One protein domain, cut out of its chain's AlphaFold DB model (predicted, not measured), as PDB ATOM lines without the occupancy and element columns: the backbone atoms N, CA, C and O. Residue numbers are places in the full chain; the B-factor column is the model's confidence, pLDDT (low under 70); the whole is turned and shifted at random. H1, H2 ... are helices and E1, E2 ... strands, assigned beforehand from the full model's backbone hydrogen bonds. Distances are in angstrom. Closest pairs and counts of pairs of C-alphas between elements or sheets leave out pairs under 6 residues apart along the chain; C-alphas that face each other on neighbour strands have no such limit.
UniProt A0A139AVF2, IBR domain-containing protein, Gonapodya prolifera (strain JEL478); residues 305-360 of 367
ATOM      1  N   ALA A 305     -10.872  92.888 169.842       68.25
ATOM      2  CA  ALA A 305      -9.538  93.399 170.164       68.25
ATOM      3  C   ALA A 305      -8.480  93.107 169.078       68.25
ATOM      4  O   ALA A 305      -7.723  94.003 168.720       68.25
ATOM      5  N   ALA A 306      -8.455  91.887 168.525       71.69
ATOM      6  CA  ALA A 306      -7.497  91.514 167.480       71.69
ATOM      7  C   ALA A 306      -7.742  92.269 166.158       71.69
ATOM      8  O   ALA A 306      -6.797  92.715 165.511       71.69
ATOM      9  N   ASP A 307      -9.011  92.467 165.792       77.38
ATOM     10  CA  ASP A 307      -9.384  93.226 164.595       77.38
ATOM     11  C   ASP A 307      -9.008  94.710 164.743       77.38
ATOM     12  O   ASP A 307      -8.473  95.305 163.812       77.38
ATOM     13  N   LEU A 308      -9.222  95.303 165.927       70.62
ATOM     14  CA  LEU A 308      -8.825  96.686 166.228       70.62
ATOM     15  C   LEU A 308      -7.306  96.893 166.126       70.62
ATOM     16  O   LEU A 308      -6.880  97.892 165.541       70.62
ATOM     17  N   ASP A 309      -6.498  95.953 166.629       74.00
ATOM     18  CA  ASP A 309      -5.035  95.987 166.483       74.00
ATOM     19  C   ASP A 309      -4.623  95.977 165.001       74.00
ATOM     20  O   ASP A 309      -3.794  96.791 164.586       74.00
ATOM     21  N   GLU A 310      -5.262  95.158 164.163       80.06
ATOM     22  CA  GLU A 310      -5.058  95.135 162.703       80.06
ATOM     23  C   GLU A 310      -5.777  96.275 161.948       80.06
ATOM     24  O   GLU A 310      -5.661  96.395 160.726       80.06
ATOM     25  N   LYS A 311      -6.473  97.170 162.664       84.25
ATOM     26  CA  LYS A 311      -7.287  98.281 162.122       84.25
ATOM     27  C   LYS A 311      -8.354  97.791 161.134       84.25
ATOM     28  O   LYS A 311      -8.700  98.484 160.177       84.25
ATOM     29  N   LEU A 312      -8.887  96.599 161.380       79.88
ATOM     30  CA  LEU A 312      -9.969  95.955 160.651       79.88
ATOM     31  C   LEU A 312     -11.305  96.151 161.385       79.88
ATOM     32  O   LEU A 312     -11.400  96.064 162.605       79.88
ATOM     33  N   CYS A 313     -12.372  96.408 160.634       80.06
ATOM     34  CA  CYS A 313     -13.720  96.495 161.181       80.06
ATOM     35  C   CYS A 313     -14.363  95.107 161.290       80.06
ATOM     36  O   CYS A 313     -14.788  94.552 160.274       80.06
ATOM     37  N   SER A 314     -14.519  94.582 162.509       80.94
ATOM     38  CA  SER A 314     -15.114  93.259 162.786       80.94
ATOM     39  C   SER A 314     -16.488  93.011 162.145       80.94
ATOM     40  O   SER A 314     -16.881  91.866 161.945       80.94
ATOM     41  N   TYR A 315     -17.241  94.070 161.824       76.50
ATOM     42  CA  TYR A 315     -18.582  93.970 161.237       76.50
ATOM     43  C   TYR A 315     -18.599  93.885 159.701       76.50
ATOM     44  O   TYR A 315     -19.612  93.474 159.135       76.50
ATOM     45  N   CYS A 316     -17.531  94.298 159.007       83.88
ATOM     46  CA  CYS A 316     -17.510  94.356 157.534       83.88
ATOM     47  C   CYS A 316     -16.170  93.996 156.868       83.88
ATOM     48  O   CYS A 316     -16.084  94.013 155.641       83.88
ATOM     49  N   GLY A 317     -15.124  93.695 157.640       85.62
ATOM     50  CA  GLY A 317     -13.803  93.311 157.140       85.62
ATOM     51  C   GLY A 317     -12.985  94.434 156.493       85.62
ATOM     52  O   GLY A 317     -11.897  94.164 155.991       85.62
ATOM     53  N   GLN A 318     -13.468  95.684 156.474       83.44
ATOM     54  CA  GLN A 318     -12.693  96.799 155.917       83.44
ATOM     55  C   GLN A 318     -11.506  97.152 156.814       83.44
ATOM     56  O   GLN A 318     -11.665  97.300 158.025       83.44
ATOM     57  N   THR A 319     -10.334  97.306 156.200       82.12
ATOM     58  CA  THR A 319      -9.089  97.727 156.847       82.12
ATOM     59  C   THR A 319      -8.857  99.226 156.681       82.12
ATOM     60  O   THR A 319      -9.147  99.809 155.633       82.12
ATOM     61  N   PHE A 320      -8.308  99.855 157.718       83.44
ATOM     62  CA  PHE A 320      -8.064 101.294 157.782       83.44
ATOM     63  C   PHE A 320      -6.574 101.595 157.958       83.44
ATOM     64  O   PHE A 320      -5.821 100.842 158.571       83.44
ATOM     65  N   TYR A 321      -6.135 102.723 157.399       75.12
ATOM     66  CA  TYR A 321      -4.734 103.157 157.427       75.12
ATOM     67  C   TYR A 321      -4.257 103.554 158.837       75.12
ATOM     68  O   TYR A 321      -3.066 103.477 159.130       75.12
ATOM     69  N   ASN A 322      -5.180 103.947 159.716       67.06
ATOM     70  CA  ASN A 322      -4.977 104.162 161.146       67.06
ATOM     71  C   ASN A 322      -6.230 103.736 161.932       67.06
ATOM     72  O   ASN A 322      -7.295 103.491 161.361       67.06
ATOM     73  N   LEU A 323      -6.096 103.664 163.258       63.25
ATOM     74  CA  LEU A 323      -7.202 103.307 164.146       63.25
ATOM     75  C   LEU A 323      -8.267 104.415 164.212       63.25
ATOM     76  O   LEU A 323      -9.448 104.097 164.292       63.25
ATOM     77  N   ASP A 324      -7.889 105.690 164.071       69.31
ATOM     78  CA  ASP A 324      -8.847 106.808 164.034       69.31
ATOM     79  C   ASP A 324      -9.820 106.686 162.855       69.31
ATOM     80  O   ASP A 324     -11.012 106.928 163.011       69.31
ATOM     81  N   GLY A 325      -9.341 106.251 161.682       70.88
ATOM     82  CA  GLY A 325     -10.181 105.988 160.514       70.88
ATOM     83  C   GLY A 325     -11.161 104.833 160.736       70.88
ATOM     84  O   GLY A 325     -12.304 104.914 160.286       70.88
ATOM     85  N   LEU A 326     -10.756 103.797 161.481       76.62
ATOM     86  CA  LEU A 326     -11.647 102.712 161.902       76.62
ATOM     87  C   LEU A 326     -12.668 103.190 162.950       76.62
ATOM     88  O   LEU A 326     -13.851 102.885 162.827       76.62
ATOM     89  N   VAL A 327     -12.253 103.973 163.946       70.56
ATOM     90  CA  VAL A 327     -13.150 104.562 164.957       70.56
ATOM     91  C   VAL A 327     -14.172 105.491 164.298       70.56
ATOM     92  O   VAL A 327     -15.372 105.343 164.522       70.56
ATOM     93  N   GLN A 328     -13.724 106.379 163.410       70.56
ATOM     94  CA  GLN A 328     -14.594 107.260 162.635       70.56
ATOM     95  C   GLN A 328     -15.544 106.456 161.738       70.56
ATOM     96  O   GLN A 328     -16.722 106.798 161.637       70.56
ATOM     97  N   HIS A 329     -15.083 105.360 161.127       79.19
ATOM     98  CA  HIS A 329     -15.949 104.433 160.400       79.19
ATOM     99  C   HIS A 329     -17.011 103.813 161.320       79.19
ATOM    100  O   HIS A 329     -18.190 103.904 161.000       79.19
ATOM    101  N   LEU A 330     -16.644 103.259 162.481       73.38
ATOM    102  CA  LEU A 330     -17.595 102.694 163.451       73.38
ATOM    103  C   LEU A 330     -18.623 103.731 163.950       73.38
ATOM    104  O   LEU A 330     -19.767 103.369 164.211       73.38
ATOM    105  N   GLN A 331     -18.243 105.008 164.043       71.44
ATOM    106  CA  GLN A 331     -19.123 106.112 164.451       71.44
ATOM    107  C   GLN A 331     -20.030 106.655 163.329       71.44
ATOM    108  O   GLN A 331     -21.080 107.220 163.630       71.44
ATOM    109  N   THR A 332     -19.638 106.542 162.052       68.94
ATOM    110  CA  THR A 332     -20.308 107.246 160.928       68.94
ATOM    111  C   THR A 332     -20.819 106.342 159.802       68.94
ATOM    112  O   THR A 332     -21.516 106.813 158.899       68.94
ATOM    113  N   THR A 333     -20.492 105.050 159.822       73.75
ATOM    114  CA  THR A 333     -20.886 104.100 158.776       73.75
ATOM    115  C   THR A 333     -22.384 103.807 158.775       73.75
ATOM    116  O   THR A 333     -23.008 103.598 159.810       73.75
ATOM    117  N   MET A 334     -22.944 103.721 157.568       73.38
ATOM    118  CA  MET A 334     -24.308 103.242 157.310       73.38
ATOM    119  C   MET A 334     -24.310 101.849 156.651       73.38
ATOM    120  O   MET A 334     -25.365 101.341 156.282       73.38
ATOM    121  N   GLN A 335     -23.132 101.238 156.447       60.81
ATOM    122  CA  GLN A 335     -22.983  99.963 155.724       60.81
ATOM    123  C   GLN A 335     -23.299  98.737 156.593       60.81
ATOM    124  O   GLN A 335     -23.664  97.686 156.077       60.81
ATOM    125  N   HIS A 336     -23.154  98.874 157.908       74.19
ATOM    126  CA  HIS A 336     -23.468  97.866 158.919       74.19
ATOM    127  C   HIS A 336     -23.936  98.581 160.193       74.19
ATOM    128  O   HIS A 336     -23.878  99.809 160.273       74.19
ATOM    129  N   ARG A 337     -24.454  97.831 161.171       69.75
ATOM    130  CA  ARG A 337     -24.889  98.382 162.461       69.75
ATOM    131  C   ARG A 337     -23.892  97.987 163.542       69.75
ATOM    132  O   ARG A 337     -23.698  96.800 163.781       69.75
ATOM    133  N   VAL A 338     -23.331  98.978 164.227       70.94
ATOM    134  CA  VAL A 338     -22.548  98.767 165.449       70.94
ATOM    135  C   VAL A 338     -23.520  98.651 166.625       70.94
ATOM    136  O   VAL A 338     -24.349  99.533 166.842       70.94
ATOM    137  N   TYR A 339     -23.461  97.543 167.363       75.38
ATOM    138  CA  TYR A 339     -24.411  97.244 168.437       75.38
ATOM    139  C   TYR A 339     -23.829  97.654 169.790       75.38
ATOM    140  O   TYR A 339     -22.804  97.126 170.214       75.38
ATOM    141  N   ILE A 340     -24.472  98.612 170.462       63.50
ATOM    142  CA  ILE A 340     -23.929  99.293 171.644       63.50
ATOM    143  C   ILE A 340     -25.004  99.431 172.727       63.50
ATOM    144  O   ILE A 340     -26.155  99.750 172.428       63.50
ATOM    145  N   CYS A 341     -24.624  99.219 173.989       60.19
ATOM    146  CA  CYS A 341     -25.467  99.487 175.155       60.19
ATOM    147  C   CYS A 341     -24.594  99.662 176.413       60.19
ATOM    148  O   CYS A 341     -23.610  98.942 176.561       60.19
ATOM    149  N   CYS A 342     -24.927 100.607 177.299       60.59
ATOM    150  CA  CYS A 342     -24.361 100.746 178.657       60.59
ATOM    151  C   CYS A 342     -22.820 100.611 178.777       60.59
ATOM    152  O   CYS A 342     -22.313  99.926 179.663       60.59
ATOM    153  N   GLY A 343     -22.049 101.226 177.869       58.44
ATOM    154  CA  GLY A 343     -20.578 101.138 177.893       58.44
ATOM    155  C   GLY A 343     -19.996  99.793 177.417       58.44
ATOM    156  O   GLY A 343     -18.811  99.523 177.623       58.44
ATOM    157  N   ARG A 344     -20.789  98.949 176.746       63.16
ATOM    158  CA  ARG A 344     -20.354  97.699 176.099       63.16
ATOM    159  C   ARG A 344     -20.698  97.699 174.598       63.16
ATOM    160  O   ARG A 344     -21.740  98.212 174.184       63.16
ATOM    161  N   ILE A 345     -19.814  97.105 173.794       66.56
ATOM    162  CA  ILE A 345     -20.010  96.835 172.357       66.56
ATOM    163  C   ILE A 345     -20.357  95.348 172.187       66.56
ATOM    164  O   ILE A 345     -19.808  94.494 172.884       66.56
ATOM    165  N   PHE A 346     -21.263  95.025 171.267       72.56
ATOM    166  CA  PHE A 346     -21.809  93.682 171.070       72.56
ATOM    167  C   PHE A 346     -21.623  93.196 169.630       72.56
ATOM    168  O   PHE A 346     -21.639  93.976 168.677       72.56
ATOM    169  N   LEU A 347     -21.457  91.880 169.476       71.50
ATOM    170  CA  LEU A 347     -21.213  91.234 168.181       71.50
ATOM    171  C   LEU A 347     -22.413  91.365 167.230       71.50
ATOM    172  O   LEU A 347     -22.246  91.459 166.019       71.50
ATOM    173  N   ASN A 348     -23.628  91.366 167.780       73.50
ATOM    174  CA  ASN A 348     -24.879  91.416 167.035       73.50
ATOM    175  C   ASN A 348     -26.022  92.012 167.883       73.50
ATOM    176  O   ASN A 348     -25.859  92.294 169.075       73.50
ATOM    177  N   GLY A 349     -27.197  92.172 167.264       62.22
ATOM    178  CA  GLY A 349     -28.405  92.667 167.933       62.22
ATOM    179  C   GLY A 349     -28.859  91.784 169.097       62.22
ATOM    180  O   GLY A 349     -29.209  92.314 170.148       62.22
ATOM    181  N   ASP A 350     -28.772  90.458 168.955       73.62
ATOM    182  CA  ASP A 350     -29.155  89.503 170.004       73.62
ATOM    183  C   ASP A 350     -28.364  89.717 171.302       73.62
ATOM    184  O   ASP A 350     -28.906  89.537 172.392       73.62
ATOM    185  N   GLY A 351     -27.092  90.118 171.195       70.00
ATOM    186  CA  GLY A 351     -26.248  90.476 172.334       70.00
ATOM    187  C   GLY A 351     -26.771  91.695 173.099       70.00
ATOM    188  O   GLY A 351     -26.899  91.631 174.319       70.00
ATOM    189  N   VAL A 352     -27.142  92.772 172.392       64.62
ATOM    190  CA  VAL A 352     -27.763  93.965 173.008       64.62
ATOM    191  C   VAL A 352     -29.124  93.632 173.615       64.62
ATOM    192  O   VAL A 352     -29.406  94.055 174.733       64.62
ATOM    193  N   ILE A 353     -29.962  92.868 172.905       69.50
ATOM    194  CA  ILE A 353     -31.315  92.516 173.360       69.50
ATOM    195  C   ILE A 353     -31.243  91.706 174.659       69.50
ATOM    196  O   ILE A 353     -31.872  92.085 175.646       69.50
ATOM    197  N   LYS A 354     -30.411  90.656 174.699       72.69
ATOM    198  CA  LYS A 354     -30.199  89.846 175.909       72.69
ATOM    199  C   LYS A 354     -29.608  90.665 177.050       72.69
ATOM    200  O   LYS A 354     -30.034  90.502 178.185       72.69
ATOM    201  N   HIS A 355     -28.665  91.563 176.765       71.12
ATOM    202  CA  HIS A 355     -28.084  92.425 177.790       71.12
ATOM    203  C   HIS A 355     -29.123  93.361 178.424       71.12
ATOM    204  O   HIS A 355     -29.202  93.396 179.645       71.12
ATOM    205  N   ARG A 356     -29.978  94.031 177.636       67.81
ATOM    206  CA  ARG A 356     -31.075  94.863 178.173       67.81
ATOM    207  C   ARG A 356     -32.048  94.046 179.026       67.81
ATOM    208  O   ARG A 356     -32.328  94.415 180.160       67.81
ATOM    209  N   GLN A 357     -32.468  92.885 178.516       67.44
ATOM    210  CA  GLN A 357     -33.340  91.941 179.229       67.44
ATOM    211  C   GLN A 357     -32.732  91.428 180.548       67.44
ATOM    212  O   GLN A 357     -33.471  91.138 181.483       67.44
ATOM    213  N   MET A 358     -31.403  91.314 180.639       49.62
ATOM    214  CA  MET A 358     -30.690  90.877 181.849       49.62
ATOM    215  C   MET A 358     -30.335  92.022 182.807       49.62
ATOM    216  O   MET A 358     -30.174  91.775 183.999       49.62
ATOM    217  N   SER A 359     -30.204  93.255 182.315       49.47
ATOM    218  CA  SER A 359     -29.841  94.433 183.116       49.47
ATOM    219  C   SER A 359     -31.033  95.156 183.751       49.47
ATOM    220  O   SER A 359     -30.826  96.162 184.418       49.47
ATOM    221  N   GLY A 360     -32.260  94.654 183.577       46.16
ATOM    222  CA  GLY A 360     -33.462  95.263 184.155       46.16
ATOM    223  C   GLY A 360     -33.989  96.482 183.392       46.16
ATOM    224  O   GLY A 360     -34.919  97.124 183.870       46.16
TER     225      GLY A 360
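AT A GLANCE: This is residues 305 to 360 of the 367 residues of the protein "IBR domain-containing protein" of Gonapodya prolifera (strain JEL478) (UniProt A0A139AVF2). The model shows two small lobes strung along one long axis: in one, a short hairpin of strands E1 and E2 has helix H3 beside it, and in the other, helices H2 and H1 meet, with the looped stretch of residues 310 to 322 between them along the chain. The short link of residues 333 to 338 joins the two lobes, and H3 runs out toward the far end of its lobe. The printed part has 56 residues with three named helices and two named strands, in the order H1, H2, E1, E2, H3; the sheet is E1 - E2, antiparallel, and the class is mostly helix. The whole is only just loose, close to compact, with a radius of gyration of the C-alphas of 12.4 A, and elongated, spanning 40 by 22 by 16 A.

HOW THE PARTS SIT: Look first at the hairpin of E1, residues 339 to 341, and E2, residues 344 to 346, antiparallel with 151 degrees between their directions. The C-alphas of Ile 340 and Ile 345 face each other at 4.7 A, and you will find N 346 and O 339 within hydrogen-bond range at 2.8 A, as are N 341 and O 344 at 3.1 A. Move on to H3, residues 349 to 359: its closest C-alphas to E1 are those of Gly 349 and Tyr 339, 6.1 A apart, and to E2 those of Val 352 and Phe 346, 6.3 A apart. Turn then to H1, residues 305 to 309, and H2, residues 323 to 332: they only just touch, with 3 pairs of C-alphas within 8 A, the closest being those of Leu 308 and Leu 323 at 7.1 A. H2 is apart from E2 and from H3, and H1 is apart from E1, E2 and H3. In H1, H2 and H3 every O i to N i+4 pair is within hydrogen-bond range.

IN THESE COORDINATES: Find C-alpha 339 at (-24.411, 97.244, 168.437), where E1 begins its 7.2 A; E2 measures 6.6 A. From C-alpha 349 at (-28.405, 92.667, 167.933), H3 runs 15.4 A to C-alpha 359 at (-29.841, 94.433, 183.116). H2 runs 14.1 A from C-alpha 323 at (-7.202, 103.307, 164.146), and H1 measures 6.4 A.

THE WHOLE: The two C-alphas farthest apart are those of Tyr 321 and Gly 360, 40.0 A. The printed part has no cut. The link from H1 to H2 is long, with 13 residues, while those from E1 to E2 and from E2 to H3 are tight. Look in the B-factor column for a mean pLDDT of 70.9 over the printed part; 21 residues are under 70, among them 340 to 345 and 356 to 360.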